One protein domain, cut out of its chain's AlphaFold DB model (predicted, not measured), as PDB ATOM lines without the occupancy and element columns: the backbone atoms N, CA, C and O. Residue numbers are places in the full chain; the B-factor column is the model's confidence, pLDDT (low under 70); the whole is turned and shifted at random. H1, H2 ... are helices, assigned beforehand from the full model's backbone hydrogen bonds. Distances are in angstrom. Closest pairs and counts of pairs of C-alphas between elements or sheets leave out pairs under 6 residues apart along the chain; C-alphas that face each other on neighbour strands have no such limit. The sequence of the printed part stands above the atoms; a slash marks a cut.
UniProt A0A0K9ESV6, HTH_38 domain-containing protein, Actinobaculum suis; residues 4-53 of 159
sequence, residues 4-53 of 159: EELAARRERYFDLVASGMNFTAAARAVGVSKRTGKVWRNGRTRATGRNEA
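Overview. This is residues 4 to 53 of the 159 residues of the protein "HTH_38 domain-containing protein" of Actinobaculum suis (UniProt A0A0K9ESV6). Three helices make a small cluster with their centres in a triangle: the longest, H1, packs with its residues 13 to 17 on the short helix H2, and H3 packs on H2 as well and runs crosswise to H1, close to it but not clearly touching. From the end of H3 a tail without a named element, residues 43 to 53, runs out and folds back on itself near Ala 47 and Thr 48, lengthening the whole. The printed part has 50 residues, with three named helices in the order H1, H2, H3 and no named strand; the class is all helix. It is only just compact, close to loose, with a radius of gyration of the C-alphas of 11.4 A and spans of 34 by 23 by 17 A.

Arrangement. H1, residues 4 to 18, touches H2, residues 23 to 29, with residues 13 to 17 alone. Their closest C-alphas, those of Tyr 13 and Ala 26, are 5.6 A apart, and the helices run opposite ways at a steep tilt of 50 degrees. H2 touches H3, residues 34 to 42; the closest C-alphas, of Ala 27 and Gly 37, are 5.5 A apart. These two run opposite ways at a steep tilt of 57 degrees. H1 and H3 are close but not clearly touching, about perpendicular at 81 degrees, with the closest C-alphas, of Arg 10 and Trp 40, 7.3 A apart. In H1, H2 and H3 every O i to N i+4 pair is within hydrogen-bond range.

Along the chain. H1 begins at C-alpha 4, (-24.068, 38.579, 23.488), and measures 21.3 A from first to last C-alpha. H2 measures 9.8 A. H3 measures 12.0 A and ends at C-alpha 42, (-27.673, 38.941, 43.778).

Size, cuts and confidence. The two C-alphas farthest apart, of Ser 19 and Thr 48, are 35.5 A apart. The printed part has no cut, and the links H1 to H2 and H2 to H3 are tight. The mean pLDDT of the printed part is 78.2; residue 4 and residues 44 to 53 are under 70.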
ATOM      1  N   GLU A   4     -25.302  39.374  23.444       67.62
ATOM      2  CA  GLU A   4     -24.068  38.579  23.488       67.62
ATOM      3  C   GLU A   4     -22.925  39.326  24.182       67.62
ATOM      4  O   GLU A   4     -22.233  38.778  25.033       67.62
ATOM      5  N   GLU A   5     -22.791  40.623  23.911       77.12
ATOM      6  CA  GLU A   5     -21.767  41.471  24.524       77.12
ATOM      7  C   GLU A   5     -21.984  41.626  26.041       77.12
ATOM      8  O   GLU A   5     -21.035  41.642  26.828       77.12
ATOM      9  N   LEU A   6     -23.247  41.695  26.480       76.56
ATOM     10  CA  LEU A   6     -23.600  41.718  27.901       76.56
ATOM     11  C   LEU A   6     -23.278  40.379  28.586       76.56
ATOM     12  O   LEU A   6     -22.845  40.378  29.740       76.56
ATOM     13  N   ALA A   7     -23.489  39.258  27.892       77.31
ATOM     14  CA  ALA A   7     -23.158  37.927  28.390       77.31
ATOM     15  C   ALA A   7     -21.639  37.749  28.542       77.31
ATOM     16  O   ALA A   7     -21.190  37.377  29.623       77.31
ATOM     17  N   ALA A   8     -20.850  38.142  27.538       82.81
ATOM     18  CA  ALA A   8     -19.386  38.077  27.582       82.81
ATOM     19  C   ALA A   8     -18.781  38.972  28.682       82.81
ATOM     20  O   ALA A   8     -17.864  38.581  29.402       82.81
ATOM     21  N   ARG A   9     -19.327  40.182  28.875       84.94
ATOM     22  CA  ARG A   9     -18.941  41.057  29.996       84.94
ATOM     23  C   ARG A   9     -19.258  40.408  31.342       84.94
ATOM     24  O   ARG A   9     -18.450  40.448  32.266       84.94
ATOM     25  N   ARG A  10     -20.435  39.801  31.460       81.88
ATOM     26  CA  ARG A  10     -20.870  39.113  32.674       81.88
ATOM     27  C   ARG A  10     -19.997  37.896  32.994       81.88
ATOM     28  O   ARG A  10     -19.697  37.706  34.163       81.88
ATOM     29  N   GLU A  11     -19.565  37.132  31.999       83.50
ATOM     30  CA  GLU A  11     -18.630  36.011  32.163       83.50
ATOM     31  C   GLU A  11     -17.271  36.489  32.694       83.50
ATOM     32  O   GLU A  11     -16.892  36.128  33.807       83.50
ATOM     33  N   ARG A  12     -16.639  37.462  32.017       86.94
ATOM     34  CA  ARG A  12     -15.387  38.092  32.488       86.94
ATOM     35  C   ARG A  12     -15.478  38.653  33.906       86.94
ATOM     36  O   ARG A  12     -14.494  38.658  34.642       86.94
ATOM     37  N   TYR A  13     -16.639  39.177  34.295       87.31
ATOM     38  CA  TYR A  13     -16.857  39.674  35.652       87.31
ATOM     39  C   TYR A  13     -16.711  38.562  36.690       87.31
ATOM     40  O   TYR A  13     -16.124  38.796  37.746       87.31
ATOM     41  N   PHE A  14     -17.242  37.374  36.406       83.88
ATOM     42  CA  PHE A  14     -17.160  36.245  37.323       83.88
ATOM     43  C   PHE A  14     -15.762  35.631  37.362       83.88
ATOM     44  O   PHE A  14     -15.307  35.332  38.462       83.88
ATOM     45  N   ASP A  15     -15.041  35.577  36.240       87.38
ATOM     46  CA  ASP A  15     -13.643  35.116  36.210       87.38
ATOM     47  C   ASP A  15     -12.738  35.960  37.116       87.38
ATOM     48  O   ASP A  15     -11.977  35.433  37.926       87.38
ATOM     49  N   LEU A  16     -12.876  37.289  37.052       87.50
ATOM     50  CA  LEU A  16     -12.116  38.211  37.903       87.50
ATOM     51  C   LEU A  16     -12.456  38.041  39.387       87.50
ATOM     52  O   LEU A  16     -11.595  38.159  40.255       87.50
ATOM     53  N   VAL A  17     -13.722  37.781  39.704       85.00
ATOM     54  CA  VAL A  17     -14.126  37.538  41.092       85.00
ATOM     55  C   VAL A  17     -13.593  36.188  41.583       85.00
ATOM     56  O   VAL A  17     -13.124  36.112  42.717       85.00
ATOM     57  N   ALA A  18     -13.618  35.150  40.744       80.06
ATOM     58  CA  ALA A  18     -13.059  33.835  41.053       80.06
ATOM     59  C   ALA A  18     -11.538  33.892  41.270       80.06
ATOM     60  O   ALA A  18     -11.017  33.210  42.147       80.06
ATOM     61  N   SER A  19     -10.835  34.785  40.565       83.06
ATOM     62  CA  SER A  19      -9.409  35.056  40.781       83.06
ATOM     63  C   SER A  19      -9.113  35.889  42.044       83.06
ATOM     64  O   SER A  19      -7.988  36.354  42.225       83.06
ATOM     65  N   GLY A  20     -10.110  36.142  42.901       82.12
ATOM     66  CA  GLY A  20      -9.959  36.864  44.168       82.12
ATOM     67  C   GLY A  20     -10.082  38.389  44.073       82.12
ATOM     68  O   GLY A  20      -9.864  39.087  45.067       82.12
ATOM     69  N   MET A  21     -10.449  38.948  42.915       86.00
ATOM     70  CA  MET A  21     -10.630  40.394  42.777       86.00
ATOM     71  C   MET A  21     -11.883  40.865  43.520       86.00
ATOM     72  O   MET A  21     -12.967  40.286  43.414       86.00
ATOM     73  N   ASN A  22     -11.776  41.991  44.235       86.94
ATOM     74  CA  ASN A  22     -12.945  42.562  44.894       86.94
ATOM     75  C   ASN A  22     -14.024  42.955  43.867       86.94
ATOM     76  O   ASN A  22     -13.750  43.420  42.762       86.94
ATOM     77  N   PHE A  23     -15.286  42.845  44.270       82.69
ATOM     78  CA  PHE A  23     -16.426  43.007  43.369       82.69
ATOM     79  C   PHE A  23     -16.556  44.384  42.706       82.69
ATOM     80  O   PHE A  23     -17.179  44.500  41.650       82.69
ATOM     81  N   THR A  24     -16.040  45.434  43.351       87.06
ATOM     82  CA  THR A  24     -16.077  46.797  42.806       87.06
ATOM     83  C   THR A  24     -14.996  46.964  41.739       87.06
ATOM     84  O   THR A  24     -15.250  47.585  40.711       87.06
ATOM     85  N   ALA A  25     -13.821  46.373  41.961       87.06
ATOM     86  CA  ALA A  25     -12.734  46.321  40.996       87.06
ATOM     87  C   ALA A  25     -13.112  45.461  39.782       87.06
ATOM     88  O   ALA A  25     -12.972  45.940  38.662       87.06
ATOM     89  N   ALA A  26     -13.723  44.291  39.988       88.44
ATOM     90  CA  ALA A  26     -14.227  43.450  38.901       88.44
ATOM     91  C   ALA A  26     -15.300  44.165  38.055       88.44
ATOM     92  O   ALA A  26     -15.278  44.107  36.830       88.44
ATOM     93  N   ALA A  27     -16.217  44.912  38.689       89.50
ATOM     94  CA  ALA A  27     -17.227  45.692  37.965       89.50
ATOM     95  C   ALA A  27     -16.585  46.796  37.110       89.50
ATOM     96  O   ALA A  27     -16.955  46.977  35.951       89.50
ATOM     97  N   ARG A  28     -15.585  47.494  37.664       91.12
ATOM     98  CA  ARG A  28     -14.829  48.528  36.950       91.12
ATOM     99  C   ARG A  28     -14.039  47.946  35.775       91.12
ATOM    100  O   ARG A  28     -14.084  48.522  34.697       91.12
ATOM    101  N   ALA A  29     -13.375  46.807  35.969       89.62
ATOM    102  CA  ALA A  29     -12.575  46.132  34.946       89.62
ATOM    103  C   ALA A  29     -13.405  45.678  33.732       89.62
ATOM    104  O   ALA A  29     -12.918  45.671  32.609       89.62
ATOM    105  N   VAL A  30     -14.681  45.355  33.948       91.19
ATOM    106  CA  VAL A  30     -15.633  44.954  32.900       91.19
ATOM    107  C   VAL A  30     -16.397  46.150  32.302       91.19
ATOM    108  O   VAL A  30     -17.195  46.000  31.377       91.19
ATOM    109  N   GLY A  31     -16.157  47.364  32.807       90.50
ATOM    110  CA  GLY A  31     -16.805  48.581  32.317       90.50
ATOM    111  C   GLY A  31     -18.276  48.705  32.726       90.50
ATOM    112  O   GLY A  31     -19.069  49.311  32.008       90.50
ATOM    113  N   VAL A  32     -18.671  48.128  33.868       88.81
ATOM    114  CA  VAL A  32     -20.042  48.214  34.395       88.81
ATOM    115  C   VAL A  32     -20.114  48.894  35.757       88.81
ATOM    116  O   VAL A  32     -19.179  48.893  36.556       88.81
ATOM    117  N   SER A  33     -21.278  49.470  36.063       88.94
ATOM    118  CA  SER A  33     -21.502  50.090  37.369       88.94
ATOM    119  C   SER A  33     -21.464  49.052  38.503       88.94
ATOM    120  O   SER A  33     -21.889  47.904  38.343       88.94
ATOM    121  N   LYS A  34     -21.073  49.484  39.711       86.44
ATOM    122  CA  LYS A  34     -21.168  48.668  40.939       86.44
ATOM    123  C   LYS A  34     -22.580  48.100  41.155       86.44
ATOM    124  O   LYS A  34     -22.731  46.985  41.654       86.44
ATOM    125  N   ARG A  35     -23.624  48.852  40.774       83.06
ATOM    126  CA  ARG A  35     -25.030  48.425  40.867       83.06
ATOM    127  C   ARG A  35     -25.332  47.288  39.893       83.06
ATOM    128  O   ARG A  35     -25.969  46.321  40.296       83.06
ATOM    129  N   THR A  36     -24.829  47.365  38.664       84.94
ATOM    130  CA  THR A  36     -24.943  46.303  37.652       84.94
ATOM    131  C   THR A  36     -24.243  45.028  38.120       84.94
ATOM    132  O   THR A  36     -24.861  43.968  38.126       84.94
ATOM    133  N   GLY A  37     -23.017  45.137  38.644       84.19
ATOM    134  CA  GLY A  37     -22.310  43.997  39.241       84.19
ATOM    135  C   GLY A  37     -23.028  43.411  40.466       84.19
ATOM    136  O   GLY A  37     -23.008  42.205  40.692       84.19
ATOM    137  N   LYS A  38     -23.724  44.231  41.270       83.75
ATOM    138  CA  LYS A  38     -24.586  43.743  42.365       83.75
ATOM    139  C   LYS A  38     -25.810  42.985  41.841       83.75
ATOM    140  O   LYS A  38     -26.146  41.955  42.407       83.75
ATOM    141  N   VAL A  39     -26.444  43.465  40.772       82.44
ATOM    142  CA  VAL A  39     -27.586  42.789  40.131       82.44
ATOM    143  C   VAL A  39     -27.165  41.464  39.500       82.44
ATOM    144  O   VAL A  39     -27.857  40.467  39.663       82.44
ATOM    145  N   TRP A  40     -26.013  41.414  38.825       81.19
ATOM    146  CA  TRP A  40     -25.496  40.162  38.272       81.19
ATOM    147  C   TRP A  40     -25.248  39.111  39.356       81.19
ATOM    148  O   TRP A  40     -25.560  37.947  39.137       81.19
ATOM    149  N   ARG A  41     -24.768  39.515  40.536       74.75
ATOM    150  CA  ARG A  41     -24.514  38.595  41.654       74.75
ATOM    151  C   ARG A  41     -25.754  38.201  42.443       74.75
ATOM    152  O   ARG A  41     -25.908  37.035  42.755       74.75
ATOM    153  N   ASN A  42     -26.611  39.156  42.787       73.19
ATOM    154  CA  ASN A  42     -27.673  38.941  43.778       73.19
ATOM    155  C   ASN A  42     -29.061  38.817  43.142       73.19
ATOM    156  O   ASN A  42     -30.050  38.644  43.851       73.19
ATOM    157  N   GLY A  43     -29.141  38.953  41.821       73.00
ATOM    158  CA  GLY A  43     -30.404  39.091  41.123       73.00
ATOM    159  C   GLY A  43     -31.002  40.486  41.304       73.00
ATOM    160  O   GLY A  43     -30.440  41.375  41.959       73.00
ATOM    161  N   ARG A  44     -32.164  40.695  40.692       69.12
ATOM    162  CA  ARG A  44     -32.936  41.936  40.798       69.12
ATOM    163  C   ARG A  44     -34.326  41.621  41.312       69.12
ATOM    164  O   ARG A  44     -35.126  41.027  40.599       69.12
ATOM    165  N   THR A  45     -34.643  42.107  42.506       58.53
ATOM    166  CA  THR A  45     -36.025  42.133  42.991       58.53
ATOM    167  C   THR A  45     -36.774  43.258  42.279       58.53
ATOM    168  O   THR A  45     -36.379  44.425  42.377       58.53
ATOM    169  N   ARG A  46     -37.826  42.929  41.522       60.41
ATOM    170  CA  ARG A  46     -38.749  43.927  40.953       60.41
ATOM    171  C   ARG A  46     -40.001  43.990  41.829       60.41
ATOM    172  O   ARG A  46     -40.463  42.962  42.312       60.41
ATOM    173  N   ALA A  47     -40.585  45.180  41.979       54.09
ATOM    174  CA  ALA A  47     -41.832  45.375  42.732       54.09
ATOM    175  C   ALA A  47     -43.017  44.558  42.170       54.09
ATOM    176  O   ALA A  47     -43.976  44.285  42.876       54.09
ATOM    177  N   THR A  48     -42.918  44.116  40.913       53.28
ATOM    178  CA  THR A  48     -43.914  43.302  40.205       53.28
ATOM    179  C   THR A  48     -43.840  41.800  40.513       53.28
ATOM    180  O   THR A  48     -44.478  41.008  39.826       53.28
ATOM    181  N   GLY A  49     -43.014  41.368  41.474       46.69
ATOM    182  CA  GLY A  49     -42.869  39.957  41.865       46.69
ATOM    183  C   GLY A  49     -42.025  39.097  40.911       46.69
ATOM    184  O   GLY A  49     -41.637  37.987  41.264       46.69
ATOM    185  N   ARG A  50     -41.668  39.609  39.725       46.78
ATOM    186  CA  ARG A  50     -40.711  38.966  38.809       46.78
ATOM    187  C   ARG A  50     -39.285  39.284  39.244       46.78
ATOM    188  O   ARG A  50     -38.731  40.321  38.873       46.78
ATOM    189  N   ASN A  51     -38.702  38.397  40.040       56.47
ATOM    190  CA  ASN A  51     -37.303  38.495  40.436       56.47
ATOM    191  C   ASN A  51     -36.425  37.940  39.311       56.47
ATOM    192  O   ASN A  51     -36.578  36.786  38.919       56.47
ATOM    193  N   GLU A  52     -35.501  38.745  38.785       59.62
ATOM    194  CA  GLU A  52     -34.411  38.189  37.979       59.62
ATOM    195  C   GLU A  52     -33.529  37.405  38.944       59.62
ATOM    196  O   GLU A  52     -32.954  38.000  39.861       59.62
ATOM    197  N   ALA A  53     -33.477  36.084  38.773       56.06
ATOM    198  CA  ALA A  53     -32.602  35.234  39.560       56.06
ATOM    199  C   ALA A  53     -31.147  35.737  39.454       56.06
ATOM    200  O   ALA A  53     -30.759  36.302  38.421       56.06
TER     201      ALA A  53